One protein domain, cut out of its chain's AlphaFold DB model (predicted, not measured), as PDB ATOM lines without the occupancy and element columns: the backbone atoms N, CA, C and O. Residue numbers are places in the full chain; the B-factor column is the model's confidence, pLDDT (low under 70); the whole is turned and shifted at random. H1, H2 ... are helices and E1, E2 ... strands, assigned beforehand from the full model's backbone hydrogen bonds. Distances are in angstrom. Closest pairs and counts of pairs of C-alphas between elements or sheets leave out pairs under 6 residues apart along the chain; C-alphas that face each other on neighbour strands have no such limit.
ATOM      1  N   PRO A   3     125.517  57.082  92.243       85.19
ATOM      2  CA  PRO A   3     124.481  57.478  91.289       85.19
ATOM      3  C   PRO A   3     123.254  56.582  91.424       85.19
ATOM      4  O   PRO A   3     123.379  55.364  91.562       85.19
ATOM      5  N   THR A   4     122.059  57.168  91.403       85.12
ATOM      6  CA  THR A   4     120.834  56.367  91.335       85.12
ATOM      7  C   THR A   4     120.697  55.769  89.935       85.12
ATOM      8  O   THR A   4     121.155  56.349  88.951       85.12
ATOM      9  N   HIS A   5     120.023  54.624  89.809       85.88
ATOM     10  CA  HIS A   5     119.749  53.983  88.515       85.88
ATOM     11  C   HIS A   5     118.640  54.706  87.722       85.88
ATOM     12  O   HIS A   5     117.714  54.081  87.211       85.88
ATOM     13  N   THR A   6     118.687  56.037  87.668       88.69
ATOM     14  CA  THR A   6     117.719  56.878  86.957       88.69
ATOM     15  C   THR A   6     118.372  57.528  85.744       88.69
ATOM     16  O   THR A   6     119.541  57.914  85.786       88.69
ATOM     17  N   GLN A   7     117.596  57.719  84.673       91.69
ATOM     18  CA  GLN A   7     118.052  58.469  83.500       91.69
ATOM     19  C   GLN A   7     118.512  59.882  83.888       91.69
ATOM     20  O   GLN A   7     119.567  60.328  83.451       91.69
ATOM     21  N   ALA A   8     117.774  60.550  84.780       92.94
ATOM     22  CA  ALA A   8     118.136  61.876  85.264       92.94
ATOM     23  C   ALA A   8     119.517  61.896  85.943       92.94
ATOM     24  O   ALA A   8     120.282  62.828  85.720       92.94
ATOM     25  N   SER A   9     119.866  60.876  86.738       92.81
ATOM     26  CA  SER A   9     121.196  60.781  87.356       92.81
ATOM     27  C   SER A   9     122.298  60.662  86.306       92.81
ATOM     28  O   SER A   9     123.289  61.388  86.378       92.81
ATOM     29  N   GLN A  10     122.112  59.789  85.311       92.25
ATOM     30  CA  GLN A  10     123.076  59.616  84.223       92.25
ATOM     31  C   GLN A  10     123.238  60.898  83.400       92.25
ATOM     32  O   GLN A  10     124.339  61.247  82.996       92.25
ATOM     33  N   GLU A  11     122.150  61.616  83.155       93.62
ATOM     34  CA  GLU A  11     122.185  62.863  82.405       93.62
ATOM     35  C   GLU A  11     122.886  63.993  83.172       93.62
ATOM     36  O   GLU A  11     123.693  64.723  82.596       93.62
ATOM     37  N   TRP A  12     122.594  64.141  84.469       94.88
ATOM     38  CA  TRP A  12     123.161  65.203  85.299       94.88
ATOM     39  C   TRP A  12     124.612  64.968  85.683       94.88
ATOM     40  O   TRP A  12     125.388  65.914  85.642       94.88
ATOM     41  N   PHE A  13     124.978  63.743  86.049       93.56
ATOM     42  CA  PHE A  13     126.308  63.453  86.577       93.56
ATOM     43  C   PHE A  13     127.138  62.561  85.656       93.56
ATOM     44  O   PHE A  13     128.357  62.623  85.715       93.56
ATOM     45  N   GLY A  14     126.537  61.786  84.754       88.38
ATOM     46  CA  GLY A  14     127.295  60.853  83.919       88.38
ATOM     47  C   GLY A  14     128.035  59.811  84.761       88.38
ATOM     48  O   GLY A  14     127.554  59.391  85.816       88.38
ATOM     49  N   ASP A  15     129.219  59.406  84.298       81.88
ATOM     50  CA  ASP A  15     130.110  58.555  85.086       81.88
ATOM     51  C   ASP A  15     130.960  59.407  86.040       81.88
ATOM     52  O   ASP A  15     131.924  60.064  85.648       81.88
ATOM     53  N   THR A  16     130.571  59.400  87.314       84.06
ATOM     54  CA  THR A  16     131.303  60.040  88.423       84.06
ATOM     55  C   THR A  16     131.905  59.015  89.378       84.06
ATOM     56  O   THR A  16     132.277  59.356  90.506       84.06
ATOM     57  N   LEU A  17     131.986  57.743  88.966       79.06
ATOM     58  CA  LEU A  17     132.533  56.692  89.813       79.06
ATOM     59  C   LEU A  17     133.974  57.029  90.214       79.06
ATOM     60  O   LEU A  17     134.815  57.391  89.396       79.06
ATOM     61  N   GLY A  18     134.249  56.928  91.515       81.81
ATOM     62  CA  GLY A  18     135.568  57.208  92.083       81.81
ATOM     63  C   GLY A  18     135.893  58.687  92.311       81.81
ATOM     64  O   GLY A  18     136.966  58.974  92.834       81.81
ATOM     65  N   VAL A  19     134.997  59.628  91.984       91.00
ATOM     66  CA  VAL A  19     135.199  61.038  92.350       91.00
ATOM     67  C   VAL A  19     134.799  61.262  93.810       91.00
ATOM     68  O   VAL A  19     133.674  60.979  94.229       91.00
ATOM     69  N   GLU A  20     135.737  61.787  94.592       92.06
ATOM     70  CA  GLU A  20     135.497  62.280  95.947       92.06
ATOM     71  C   GLU A  20     135.066  63.750  95.880       92.06
ATOM     72  O   GLU A  20     135.874  64.618  95.545       92.06
ATOM     73  N   PHE A  21     133.799  64.039  96.184       94.12
ATOM     74  CA  PHE A  21     133.311  65.417  96.289       94.12
ATOM     75  C   PHE A  21     133.668  66.038  97.639       94.12
ATOM     76  O   PHE A  21     133.940  65.342  98.617       94.12
ATOM     77  N   MET A  22     133.656  67.368  97.687       95.50
ATOM     78  CA  MET A  22     133.878  68.112  98.919       95.50
ATOM     79  C   MET A  22     132.545  68.273  99.663       95.50
ATOM     80  O   MET A  22     131.551  68.709  99.077       95.50
ATOM     81  N   HIS A  23     132.530  67.936 100.952       94.38
ATOM     82  CA  HIS A  23     131.379  68.077 101.838       94.38
ATOM     83  C   HIS A  23     131.749  68.938 103.050       94.38
ATOM     84  O   HIS A  23     132.732  68.652 103.728       94.38
ATOM     85  N   TRP A  24     130.931  69.946 103.353       94.62
ATOM     86  CA  TRP A  24     130.998  70.702 104.606       94.62
ATOM     87  C   TRP A  24     129.580  71.061 105.049       94.62
ATOM     88  O   TRP A  24     129.049  72.113 104.706       94.62
ATOM     89  N   HIS A  25     128.916  70.144 105.749       92.81
ATOM     90  CA  HIS A  25     127.542  70.343 106.209       92.81
ATOM     91  C   HIS A  25     127.230  69.466 107.428       92.81
ATOM     92  O   HIS A  25     127.802  68.387 107.590       92.81
ATOM     93  N   SER A  26     126.295  69.917 108.264       91.00
ATOM     94  CA  SER A  26     125.762  69.171 109.417       91.00
ATOM     95  C   SER A  26     124.298  68.753 109.241       91.00
ATOM     96  O   SER A  26     123.813  67.876 109.953       91.00
ATOM     97  N   GLU A  27     123.600  69.360 108.282       89.44
ATOM     98  CA  GLU A  27     122.187  69.118 107.995       89.44
ATOM     99  C   GLU A  27     122.013  68.360 106.674       89.44
ATOM    100  O   GLU A  27     122.962  68.173 105.906       89.44
ATOM    101  N   ASN A  28     120.789  67.900 106.419       92.31
ATOM    102  CA  ASN A  28     120.384  67.328 105.142       92.31
ATOM    103  C   ASN A  28     119.035  67.903 104.700       92.31
ATOM    104  O   ASN A  28     118.326  68.544 105.476       92.31
ATOM    105  N   PHE A  29     118.667  67.644 103.449       92.88
ATOM    106  CA  PHE A  29     117.342  67.953 102.927       92.88
ATOM    107  C   PHE A  29     116.530  66.685 102.653       92.88
ATOM    108  O   PHE A  29     117.061  65.609 102.359       92.88
ATOM    109  N   SER A  30     115.204  66.828 102.682       94.00
ATOM    110  CA  SER A  30     114.292  65.863 102.067       94.00
ATOM    111  C   SER A  30     114.209  66.108 100.557       94.00
ATOM    112  O   SER A  30     114.480  67.209 100.080       94.00
ATOM    113  N   ILE A  31     113.862  65.075  99.786       95.00
ATOM    114  CA  ILE A  31     113.633  65.238  98.346       95.00
ATOM    115  C   ILE A  31     112.283  65.944  98.165       95.00
ATOM    116  O   ILE A  31     111.281  65.404  98.642       95.00
ATOM    117  N   PRO A  32     112.227  67.115  97.499       95.44
ATOM    118  CA  PRO A  32     110.967  67.813  97.271       95.44
ATOM    119  C   PRO A  32     109.966  66.961  96.491       95.44
ATOM    120  O   PRO A  32     110.347  66.085  95.709       95.44
ATOM    121  N   GLU A  33     108.674  67.247  96.653       93.81
ATOM    122  CA  GLU A  33     107.642  66.575  95.866       93.81
ATOM    123  C   GLU A  33     107.934  66.735  94.364       93.81
ATOM    124  O   GLU A  33     108.264  67.826  93.895       93.81
ATOM    125  N   ARG A  34     107.810  65.636  93.607       92.50
ATOM    126  CA  ARG A  34     108.059  65.562  92.151       92.50
ATOM    127  C   ARG A  34     109.517  65.767  91.722       92.50
ATOM    128  O   ARG A  34     109.793  65.724  90.525       92.50
ATOM    129  N   ALA A  35     110.449  65.939  92.658       96.62
ATOM    130  CA  ALA A  35     111.872  65.909  92.357       96.62
ATOM    131  C   ALA A  35     112.392  64.466  92.259       96.62
ATOM    132  O   ALA A  35     111.892  63.545  92.908       96.62
ATOM    133  N   VAL A  36     113.439  64.276  91.462       95.25
ATOM    134  CA  VAL A  36     114.112  62.987  91.279       95.25
ATOM    135  C   VAL A  36     115.421  63.002  92.053       95.25
ATOM    136  O   VAL A  36     116.262  63.866  91.817       95.25
ATOM    137  N   ARG A  37     115.621  62.032  92.950       95.62
ATOM    138  CA  ARG A  37     116.914  61.818  93.617       95.62
ATOM    139  C   ARG A  37     117.953  61.338  92.602       95.62
ATOM    140  O   ARG A  37     117.748  60.327  91.933       95.62
ATOM    141  N   LEU A  38     119.089  62.022  92.551       95.00
ATOM    142  CA  LEU A  38     120.170  61.755  91.600       95.00
ATOM    143  C   LEU A  38     121.335  61.009  92.248       95.00
ATOM    144  O   LEU A  38     121.847  60.052  91.686       95.00
ATOM    145  N   LEU A  39     121.737  61.412  93.455       93.19
ATOM    146  CA  LEU A  39     122.888  60.834  94.147       93.19
ATOM    147  C   LEU A  39     122.549  60.485  95.596       93.19
ATOM    148  O   LEU A  39     121.716  61.136  96.233       93.19
ATOM    149  N   SER A  40     123.257  59.488  96.122       89.50
ATOM    150  CA  SER A  40     123.239  59.089  97.533       89.50
ATOM    151  C   SER A  40     124.637  58.668  98.001       89.50
ATOM    152  O   SER A  40     125.513  58.384  97.181       89.50
ATOM    153  N   ASN A  41     124.879  58.621  99.309       84.12
ATOM    154  CA  ASN A  41     126.020  57.909  99.888       84.12
ATOM    155  C   ASN A  41     125.626  57.260 101.227       84.12
ATOM    156  O   ASN A  41     124.478  57.364 101.654       84.12
ATOM    157  N   GLU A  42     126.566  56.551 101.853       80.69
ATOM    158  CA  GLU A  42     126.332  55.793 103.091       80.69
ATOM    159  C   GLU A  42     125.954  56.685 104.285       80.69
ATOM    160  O   GLU A  42     125.133  56.297 105.107       80.69
ATOM    161  N   HIS A  43     126.497  57.902 104.343       76.56
ATOM    162  CA  HIS A  43     126.306  58.823 105.467       76.56
ATOM    163  C   HIS A  43     125.133  59.800 105.262       76.56
ATOM    164  O   HIS A  43     124.649  60.403 106.216       76.56
ATOM    165  N   CYS A  44     124.657  59.973 104.027       76.19
ATOM    166  CA  CYS A  44     123.508  60.803 103.687       76.19
ATOM    167  C   CYS A  44     122.855  60.323 102.378       76.19
ATOM    168  O   CYS A  44     123.430  60.365 101.286       76.19
ATOM    169  N   HIS A  45     121.600  59.885 102.495       84.06
ATOM    170  CA  HIS A  45     120.837  59.308 101.387       84.06
ATOM    171  C   HIS A  45     120.434  60.325 100.307       84.06
ATOM    172  O   HIS A  45     120.194  59.931  99.167       84.06
ATOM    173  N   ASN A  46     120.343  61.615 100.644       92.12
ATOM    174  CA  ASN A  46     119.879  62.673  99.746       92.12
ATOM    175  C   ASN A  46     121.041  63.611  99.409       92.12
ATOM    176  O   ASN A  46     121.197  64.657 100.024       92.12
ATOM    177  N   GLN A  47     121.867  63.225  98.437       94.56
ATOM    178  CA  GLN A  47     123.034  64.027  98.060       94.56
ATOM    179  C   GLN A  47     122.741  65.020  96.943       94.56
ATOM    180  O   GLN A  47     123.312  66.106  96.918       94.56
ATOM    181  N   ALA A  48     121.863  64.654  96.013       96.25
ATOM    182  CA  ALA A  48     121.418  65.555  94.962       96.25
ATOM    183  C   ALA A  48     120.017  65.191  94.472       96.25
ATOM    184  O   ALA A  48     119.632  64.014  94.486       96.25
ATOM    185  N   PHE A  49     119.278  66.188  93.993       96.88
ATOM    186  CA  PHE A  49     117.997  66.010  93.315       96.88
ATOM    187  C   PHE A  49     117.848  66.974  92.139       96.88
ATOM    188  O   PHE A  49     118.431  68.055  92.151       96.88
ATOM    189  N   ALA A  50     117.011  66.616  91.166       96.75
ATOM    190  CA  ALA A  50     116.557  67.541  90.131       96.75
ATOM    191  C   ALA A  50     115.035  67.703  90.128       96.75
ATOM    192  O   ALA A  50     114.298  66.747  90.361       96.75
ATOM    193  N   SER A  51     114.577  68.912  89.807       95.12
ATOM    194  CA  SER A  51     113.181  69.233  89.505       95.12
ATOM    195  C   SER A  51     113.139  70.096  88.245       95.12
ATOM    196  O   SER A  51     113.468  71.284  88.269       95.12
ATOM    197  N   GLY A  52     112.823  69.476  87.105       90.38
ATOM    198  CA  GLY A  52     112.995  70.108  85.794       90.38
ATOM    199  C   GLY A  52     114.446  70.556  85.580       90.38
ATOM    200  O   GLY A  52     115.363  69.738  85.622       90.38
ATOM    201  N   LYS A  53     114.653  71.864  85.381       90.69
ATOM    202  CA  LYS A  53     115.984  72.479  85.215       90.69
ATOM    203  C   LYS A  53     116.706  72.805  86.527       90.69
ATOM    204  O   LYS A  53     117.855  73.237  86.506       90.69
ATOM    205  N   HIS A  54     116.026  72.671  87.661       95.00
ATOM    206  CA  HIS A  54     116.593  72.988  88.966       95.00
ATOM    207  C   HIS A  54     117.367  71.788  89.499       95.00
ATOM    208  O   HIS A  54     116.856  70.669  89.469       95.00
ATOM    209  N   LEU A  55     118.567  72.041  90.012       96.69
ATOM    210  CA  LEU A  55     119.444  71.051  90.625       96.69
ATOM    211  C   LEU A  55     119.733  71.482  92.067       96.69
ATOM    212  O   LEU A  55     120.157  72.612  92.295       96.69
ATOM    213  N   GLY A  56     119.495  70.590  93.025       96.62
ATOM    214  CA  GLY A  56     119.911  70.744  94.417       96.62
ATOM    215  C   GLY A  56     121.018  69.750  94.746       96.62
ATOM    216  O   GLY A  56     120.931  68.590  94.340       96.62
ATOM    217  N   MET A  57     122.051  70.191  95.465       96.56
ATOM    218  CA  MET A  57     123.207  69.374  95.845       96.56
ATOM    219  C   MET A  57     123.608  69.661  97.290       96.56
ATOM    220  O   MET A  57     123.506  70.792  97.752       96.56
ATOM    221  N   GLN A  58     124.067  68.624  97.987       95.69
ATOM    222  CA  GLN A  58     124.568  68.708  99.359       95.69
ATOM    223  C   GLN A  58     126.090  68.942  99.426       95.69
ATOM    224  O   GLN A  58     126.620  69.318 100.471       95.69
ATOM    225  N   PHE A  59     126.790  68.688  98.321       95.38
ATOM    226  CA  PHE A  59     128.241  68.785  98.172       95.38
ATOM    227  C   PHE A  59     128.632  69.952  97.264       95.38
ATOM    228  O   PHE A  59     127.801  70.482  96.526       95.38
ATOM    229  N   HIS A  60     129.916  70.299  97.292       96.94
ATOM    230  CA  HIS A  60     130.463  71.447  96.580       96.94
ATOM    231  C   HIS A  60     131.260  71.000  95.351       96.94
ATOM    232  O   HIS A  60     132.264  70.287  95.464       96.94
ATOM    233  N   LEU A  61     130.798  71.420  94.172       96.12
ATOM    234  CA  LEU A  61     131.470  71.201  92.882       96.12
ATOM    235  C   LEU A  61     132.318  72.403  92.452       96.12
ATOM    236  O   LEU A  61     133.244  72.273  91.655       96.12
ATOM    237  N   GLU A  62     132.023  73.566  93.013       97.00
ATOM    238  CA  GLU A  62     132.651  74.853  92.731       97.00
ATOM    239  C   GLU A  62     134.043  75.007  93.358       97.00
ATOM    240  O   GLU A  62     134.657  76.069  93.264       97.00
ATOM    241  N   MET A  63     134.534  73.968  94.035       97.69
ATOM    242  CA  MET A  63     135.767  74.037  94.803       97.69
ATOM    243  C   MET A  63     136.967  74.393  93.931       97.69
ATOM    244  O   MET A  63     137.177  73.825  92.860       97.69
ATOM    245  N   THR A  64     137.810  75.270  94.468       98.06
ATOM    246  CA  THR A  64     139.163  75.544  93.977       98.06
ATOM    247  C   THR A  64     140.191  75.078  95.007       98.06
ATOM    248  O   THR A  64     139.865  74.890  96.182       98.06
ATOM    249  N   GLU A  65     141.453  74.917  94.602       97.94
ATOM    250  CA  GLU A  65     142.529  74.538  95.532       97.94
ATOM    251  C   GLU A  65     142.687  75.555  96.669       97.94
ATOM    252  O   GLU A  65     142.796  75.166  97.831       97.94
ATOM    253  N   ALA A  66     142.609  76.850  96.347       98.00
ATOM    254  CA  ALA A  66     142.676  77.928  97.329       98.00
ATOM    255  C   ALA A  66     141.524  77.854  98.345       98.00
ATOM    256  O   ALA A  66     141.749  78.017  99.540       98.00
ATOM    257  N   MET A  67     140.303  77.538  97.893       97.88
ATOM    258  CA  MET A  67     139.162  77.347  98.795       97.88
ATOM    259  C   MET A  67     139.369  76.153  99.726       97.88
ATOM    260  O   MET A  67     139.121  76.276 100.919       97.88
ATOM    261  N   VAL A  68     139.866  75.018  99.217       97.12
ATOM    262  CA  VAL A  68     140.161  73.854 100.072       97.12
ATOM    263  C   VAL A  68     141.208  74.211 101.129       97.12
ATOM    264  O   VAL A  68     141.045  73.850 102.294       97.12
ATOM    265  N   GLN A  69     142.255  74.950 100.750       96.50
ATOM    266  CA  GLN A  69     143.275  75.416 101.691       96.50
ATOM    267  C   GLN A  69     142.674  76.320 102.765       96.50
ATOM    268  O   GLN A  69     142.836  76.023 103.946       96.50
ATOM    269  N   GLN A  70     141.908  77.335 102.368       96.81
ATOM    270  CA  GLN A  70     141.242  78.258 103.287       96.81
ATOM    271  C   GLN A  70     140.281  77.534 104.242       96.81
ATOM    272  O   GLN A  70     140.247  77.809 105.438       96.81
ATOM    273  N   TRP A  71     139.492  76.580 103.747       95.81
ATOM    274  CA  TRP A  71     138.537  75.850 104.585       95.81
ATOM    275  C   TRP A  71     139.261  74.925 105.568       95.81
ATOM    276  O   TRP A  71     138.852  74.785 106.717       95.81
ATOM    277  N   SER A  72     140.408  74.368 105.168       95.00
ATOM    278  CA  SER A  72     141.258  73.559 106.048       95.00
ATOM    279  C   SER A  72     141.832  74.331 107.250       95.00
ATOM    280  O   SER A  72     142.354  73.718 108.184       95.00
ATOM    281  N   GLU A  73     141.749  75.666 107.244       95.31
ATOM    282  CA  GLU A  73     142.193  76.532 108.342       95.31
ATOM    283  C   GLU A  73     141.186  76.607 109.497       95.31
ATOM    284  O   GLU A  73     141.566  77.041 110.583       95.31
ATOM    285  N   GLN A  74     139.944  76.128 109.327       93.38
ATOM    286  CA  GLN A  74     138.922  76.096 110.390       93.38
ATOM    287  C   GLN A  74     139.186  74.968 111.410       93.38
ATOM    288  O   GLN A  74     138.355  74.092 111.654       93.38
ATOM    289  N   GLN A  75     140.381  74.956 112.004       86.06
ATOM    290  CA  GLN A  75     140.865  73.855 112.840       86.06
ATOM    291  C   GLN A  75     139.999  73.608 114.075       86.06
ATOM    292  O   GLN A  75     139.855  72.456 114.486       86.06
ATOM    293  N   GLU A  76     139.411  74.653 114.661       90.38
ATOM    294  CA  GLU A  76     138.541  74.518 115.833       90.38
ATOM    295  C   GLU A  76     137.288  73.693 115.512       90.38
ATOM    296  O   GLU A  76     136.952  72.763 116.248       90.38
ATOM    297  N   GLU A  77     136.629  73.983 114.387       90.75
ATOM    298  CA  GLU A  77     135.436  73.257 113.945       90.75
ATOM    299  C   GLU A  77     135.772  71.811 113.571       90.75
ATOM    300  O   GLU A  77     135.105  70.884 114.035       90.75
ATOM    301  N   LEU A  78     136.854  71.609 112.811       90.19
ATOM    302  CA  LEU A  78     137.314  70.270 112.437       90.19
ATOM    303  C   LEU A  78     137.632  69.428 113.675       90.19
ATOM    304  O   LEU A  78     137.161  68.300 113.784       90.19
ATOM    305  N   THR A  79     138.372  69.985 114.638       92.12
ATOM    306  CA  THR A  79     138.751  69.280 115.874       92.12
ATOM    307  C   THR A  79     137.526  68.939 116.718       92.12
ATOM    308  O   THR A  79     137.423  67.829 117.238       92.12
ATOM    309  N   ARG A  80     136.558  69.862 116.820       94.81
ATOM    310  CA  ARG A  80     135.316  69.651 117.577       94.81
ATOM    311  C   ARG A  80     134.549  68.415 117.101       94.81
ATOM    312  O   ARG A  80     134.021  67.671 117.928       94.81
ATOM    313  N   TRP A  81     134.496  68.188 115.791       94.25
ATOM    314  CA  TRP A  81     133.700  67.113 115.193       94.25
ATOM    315  C   TRP A  81     134.523  65.912 114.707       94.25
ATOM    316  O   TRP A  81     133.941  64.937 114.243       94.25
ATOM    317  N   GLN A  82     135.849  65.924 114.886       92.81
ATOM    318  CA  GLN A  82     136.777  64.892 114.395       92.81
ATOM    319  C   GLN A  82     136.496  63.474 114.924       92.81
ATOM    320  O   GLN A  82     136.956  62.486 114.358       92.81
ATOM    321  N   HIS A  83     135.753  63.352 116.024       92.94
ATOM    322  CA  HIS A  83     135.334  62.062 116.570       92.94
ATOM    323  C   HIS A  83     134.292  61.345 115.690       92.94
ATOM    324  O   HIS A  83     134.057  60.152 115.876       92.94
ATOM    325  N   LEU A  84     133.655  62.053 114.751       93.50
ATOM    326  CA  LEU A  84     132.725  61.477 113.787       93.50
ATOM    327  C   LEU A  84     133.490  60.923 112.572       93.50
ATOM    328  O   LEU A  84     134.349  61.614 112.025       93.50
ATOM    329  N   PRO A  85     133.147  59.720 112.073       91.12
ATOM    330  CA  PRO A  85     133.879  59.069 110.982       91.12
ATOM    331  C   PRO A  85     133.795  59.818 109.642       91.12
ATOM    332  O   PRO A  85     134.626  59.605 108.764       91.12
ATOM    333  N   SER A  86     132.802  60.693 109.477       90.69
ATOM    334  CA  SER A  86     132.597  61.503 108.275       90.69
ATOM    335  C   SER A  86     133.357  62.833 108.286       90.69
ATOM    336  O   SER A  86     133.260  63.580 107.316       90.69
ATOM    337  N   VAL A  87     134.077  63.162 109.367       94.31
ATOM    338  CA  VAL A  87     134.801  64.432 109.508       94.31
ATOM    339  C   VAL A  87     136.293  64.198 109.302       94.31
ATOM    340  O   VAL A  87     136.941  63.470 110.050       94.31
ATOM    341  N   GLN A  88     136.841  64.836 108.272       94.12
ATOM    342  CA  GLN A  88     138.263  64.784 107.951       94.12
ATOM    343  C   GLN A  88     139.037  65.832 108.754       94.12
ATOM    344  O   GLN A  88     138.568  66.946 108.966       94.12
ATOM    345  N   ASN A  89     140.260  65.503 109.157       94.69
ATOM    346  CA  ASN A  89     141.190  66.485 109.696       94.69
ATOM    347  C   ASN A  89     141.846  67.310 108.572       94.69
ATOM    348  O   ASN A  89     141.713  67.012 107.383       94.69
ATOM    349  N   ARG A  90     142.614  68.335 108.951       95.44
ATOM    350  CA  ARG A  90     143.308  69.211 107.997       95.44
ATOM    351  C   ARG A  90     144.232  68.456 107.034       95.44
ATOM    352  O   ARG A  90     144.250  68.758 105.845       95.44
ATOM    353  N   GLU A  91     145.010  67.496 107.529       95.06
ATOM    354  CA  GLU A  91     145.933  66.717 106.693       95.06
ATOM    355  C   GLU A  91     145.173  65.908 105.633       95.06
ATOM    356  O   GLU A  91     145.531  65.930 104.458       95.06
ATOM    357  N   GLN A  92     144.072  65.266 106.025       95.31
ATOM    358  CA  GLN A  92     143.196  64.502 105.138       95.31
ATOM    359  C   GLN A  92     142.497  65.398 104.104       95.31
ATOM    360  O   GLN A  92     142.411  65.026 102.931       95.31
ATOM    361  N   LEU A  93     142.050  66.596 104.502       95.31
ATOM    362  CA  LEU A  93     141.481  67.586 103.581       95.31
ATOM    363  C   LEU A  93     142.504  68.049 102.534       95.31
ATOM    364  O   LEU A  93     142.148  68.221 101.371       95.31
ATOM    365  N   LEU A  94     143.773  68.208 102.909       96.38
ATOM    366  CA  LEU A  94     144.832  68.639 101.990       96.38
ATOM    367  C   LEU A  94     145.451  67.485 101.190       96.38
ATOM    368  O   LEU A  94     146.065  67.721 100.141       96.38
ATOM    369  N   HIS A  95     145.278  66.237 101.628       96.44
ATOM    370  CA  HIS A  95     145.788  65.071 100.921       96.44
ATOM    371  C   HIS A  95     145.182  64.980  99.514       96.44
ATOM    372  O   HIS A  95     143.966  64.888  99.351       96.44
ATOM    373  N   ARG A  96     146.046  65.003  98.486       94.62
ATOM    374  CA  ARG A  96     145.665  64.909  97.060       94.62
ATOM    375  C   ARG A  96     144.624  65.951  96.612       94.62
ATOM    376  O   ARG A  96     143.960  65.745  95.591       94.62
ATOM    377  N   HIS A  97     144.495  67.074  97.328       95.94
ATOM    378  CA  HIS A  97     143.437  68.054  97.064       95.94
ATOM    379  C   HIS A  97     143.513  68.647  95.655       95.94
ATOM    380  O   HIS A  97     142.474  68.757  95.023       95.94
ATOM    381  N   THR A  98     144.705  68.914  95.111       97.06
ATOM    382  CA  THR A  98     144.886  69.377  93.722       97.06
ATOM    383  C   THR A  98     144.263  68.414  92.707       97.06
ATOM    384  O   THR A  98     143.403  68.795  91.915       97.06
ATOM    385  N   SER A  99     144.611  67.121  92.767       97.00
ATOM    386  CA  SER A  99     144.033  66.111  91.867       97.00
ATOM    387  C   SER A  99     142.535  65.900  92.087       97.00
ATOM    388  O   SER A  99     141.805  65.656  91.126       97.00
ATOM    389  N   ARG A 100     142.069  66.010  93.338       96.56
ATOM    390  CA  ARG A 100     140.651  65.886  93.679       96.56
ATOM    391  C   ARG A 100     139.855  67.074  93.144       96.56
ATOM    392  O   ARG A 100     138.859  66.850  92.473       96.56
ATOM    393  N   VAL A 101     140.324  68.305  93.342       98.00
ATOM    394  CA  VAL A 101     139.726  69.532  92.788       98.00
ATOM    395  C   VAL A 101     139.639  69.441  91.269       98.00
ATOM    396  O   VAL A 101     138.561  69.630  90.720       98.00
ATOM    397  N   ALA A 102     140.707  69.021  90.588       97.44
ATOM    398  CA  ALA A 102     140.666  68.828  89.140       97.44
ATOM    399  C   ALA A 102     139.608  67.794  88.700       97.44
ATOM    400  O   ALA A 102     138.985  67.951  87.652       97.44
ATOM    401  N   ALA A 103     139.396  66.724  89.476       96.50
ATOM    402  CA  ALA A 103     138.337  65.751  89.205       96.50
ATOM    403  C   ALA A 103     136.938  66.323  89.467       96.50
ATOM    404  O   ALA A 103     136.059  66.163  88.623       96.50
ATOM    405  N   ILE A 104     136.754  67.029  90.585       97.19
ATOM    406  CA  ILE A 104     135.515  67.733  90.928       97.19
ATOM    407  C   ILE A 104     135.154  68.734  89.823       97.19
ATOM    408  O   ILE A 104     134.015  68.746  89.368       97.19
ATOM    409  N   ASN A 105     136.112  69.530  89.342       97.62
ATOM    410  CA  ASN A 105     135.850  70.552  88.331       97.62
ATOM    411  C   ASN A 105     135.459  69.951  86.974       97.62
ATOM    412  O   ASN A 105     134.572  70.492  86.329       97.62
ATOM    413  N   ARG A 106     135.995  68.787  86.576       96.50
ATOM    414  CA  ARG A 106     135.498  68.078  85.376       96.50
ATOM    415  C   ARG A 106     134.026  67.681  85.501       96.50
ATOM    416  O   ARG A 106     133.285  67.742  84.523       96.50
ATOM    417  N   VAL A 107     133.596  67.276  86.698       96.44
ATOM    418  CA  VAL A 107     132.176  67.005  86.973       96.44
ATOM    419  C   VAL A 107     131.376  68.306  86.958       96.44
ATOM    420  O   VAL A 107     130.286  68.341  86.393       96.44
ATOM    421  N   ALA A 108     131.923  69.379  87.529       96.94
ATOM    422  CA  ALA A 108     131.310  70.702  87.531       96.94
ATOM    423  C   ALA A 108     131.067  71.222  86.105       96.94
ATOM    424  O   ALA A 108     129.959  71.654  85.811       96.94
ATOM    425  N   ASP A 109     132.045  71.100  85.204       96.69
ATOM    426  CA  ASP A 109     131.921  71.509  83.800       96.69
ATOM    427  C   ASP A 109     130.760  70.794  83.098       96.69
ATOM    428  O   ASP A 109     129.960  71.426  82.405       96.69
ATOM    429  N   HIS A 110     130.614  69.483  83.319       95.44
ATOM    430  CA  HIS A 110     129.490  68.705  82.789       95.44
ATOM    431  C   HIS A 110     128.149  69.154  83.389       95.44
ATOM    432  O   HIS A 110     127.201  69.457  82.659       95.44
ATOM    433  N   VAL A 111     128.073  69.240  84.721       96.06
ATOM    434  CA  VAL A 111     126.850  69.598  85.457       96.06
ATOM    435  C   VAL A 111     126.384  71.010  85.099       96.06
ATOM    436  O   VAL A 111     125.212  71.217  84.775       96.06
ATOM    437  N   TYR A 112     127.287  71.988  85.127       96.62
ATOM    438  CA  TYR A 112     126.981  73.379  84.808       96.62
ATOM    439  C   TYR A 112     126.719  73.567  83.318       96.62
ATOM    440  O   TYR A 112     125.769  74.262  82.965       96.62
ATOM    441  N   GLY A 113     127.473  72.886  82.447       95.38
ATOM    442  CA  GLY A 113     127.229  72.870  81.006       95.38
ATOM    443  C   GLY A 113     125.834  72.354  80.654       95.38
ATOM    444  O   GLY A 113     125.173  72.902  79.773       95.38
ATOM    445  N   ARG A 114     125.333  71.352  81.383       94.12
ATOM    446  CA  ARG A 114     123.940  70.913  81.272       94.12
ATOM    447  C   ARG A 114     122.964  71.939  81.841       94.12
ATOM    448  O   ARG A 114     121.955  72.230  81.205       94.12
ATOM    449  N   TRP A 115     123.237  72.481  83.025       95.88
ATOM    450  CA  TRP A 115     122.340  73.429  83.689       95.88
ATOM    451  C   TRP A 115     122.044  74.659  82.820       95.88
ATOM    452  O   TRP A 115     120.882  75.053  82.685       95.88
ATOM    453  N   ILE A 116     123.065  75.215  82.156       95.69
ATOM    454  CA  ILE A 116     122.904  76.402  81.305       95.69
ATOM    455  C   ILE A 116     122.058  76.153  80.046       95.69
ATOM    456  O   ILE A 116     121.491  77.102  79.512       95.69
ATOM    457  N   GLN A 117     121.887  74.900  79.600       93.25
ATOM    458  CA  GLN A 117     120.990  74.563  78.478       93.25
ATOM    459  C   GLN A 117     119.513  74.849  78.804       93.25
ATOM    460  O   GLN A 117     118.693  74.959  77.899       93.25
ATOM    461  N   GLY A 118     119.158  74.962  80.091       89.25
ATOM    462  CA  GLY A 118     117.805  75.281  80.559       89.25
ATOM    463  C   GLY A 118     117.527  76.776  80.769       89.25
ATOM    464  O   GLY A 118     116.462  77.133  81.298       89.25
TER     465      GLY A 118
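This is residues 3 to 118 of the 121 residues of an uncharacterized protein of Paludibacterium sp. dN 18-1 (UniProt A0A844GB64). A small three-stranded sheet with H1 packed on one face makes one end of the domain, and the short helices H2, H3 and H4 make the other; the long helix H5 runs between the two ends along one side. Residues 14 to 35, a long stretch with no named element, pass from H1 through the middle and back to the sheet. The printed part has 116 residues, with five named helices and three named strands in the order H1 E1 E2 E3 H2 H3 H4 H5. The sheet's order is E1 E2 E3, antiparallel throughout, and the class is mixed, helices and strands. The whole is compact, with a radius of gyration of the C-alphas of 14.9 A and spans of 39 by 27 by 21 A.

The sheet holds E1, residues 36 to 40, 11.7 A long from first to last C-alpha; E2, residues 48 to 51, 10.5 A; and E3, residues 54 to 57, 10.2 A. C-alpha 36 is at (114.112, 62.987, 91.279). H1, residues 7 to 13, measures 10.1 A and begins with C-alpha 7 at (118.052, 58.469, 83.500). H5, residues 97 to 116, measures 27.2 A and ends with C-alpha 116 at (122.904, 76.402, 81.305). H2 is residues 65 to 71, 10.0 A; H3 is residues 75 to 81, 10.1 A; H4 is residues 90 to 94, 6.2 A.

E1, E2 and E3 form a meander, each strand the antiparallel neighbour of the one before. In the hairpin E1 and E2, N 36 and O 50 are 2.8 A apart, within hydrogen-bond range; in the hairpin E2 and E3, N 49 and O 56 are 2.9 A apart, also within range. H1 is on the sheet at a height of 8.5 A, over E1 and only just over E2, on which 3 of its C-alphas fall. It runs slantwise to the strands, at 52 degrees to E1 on the local plane; the closest C-alphas of H1 and E1, those of Ser 9 and Leu 38, are 4.5 A apart. H5, with residues 107 to 114 alone, touches H1 at a steep tilt of 50 degrees, opposite ways; the closest C-alphas, of Trp 12 and Val 111, are 5.7 A apart. H5 is only just not on the sheet, with 4 pairs of C-alphas within 10 A. With residues 97 to 101 alone it touches H2, about perpendicular at 78 degrees; the closest C-alphas, of Glu 65 and Thr 98, are 6.0 A apart. H2 and H4 only just touch, with 3 pairs of C-alphas within 8 A, the closest those of Gln 69 and Leu 94 at 7.0 A. H3 and H4 are close but not clearly touching; the closest C-alphas, of Gln 75 and Arg 90, are 7.1 A apart. In H1, H2, H3, H4 and H5 every O i to N i+4 pair is within hydrogen-bond range.

The two C-alphas farthest apart, of His 83 and Gln 117, are 42.6 A apart. The printed part has no cut. The link H1 to E1, 22 residues, is long. The mean pLDDT of the printed part is 93.2, and no printed residue is under 70.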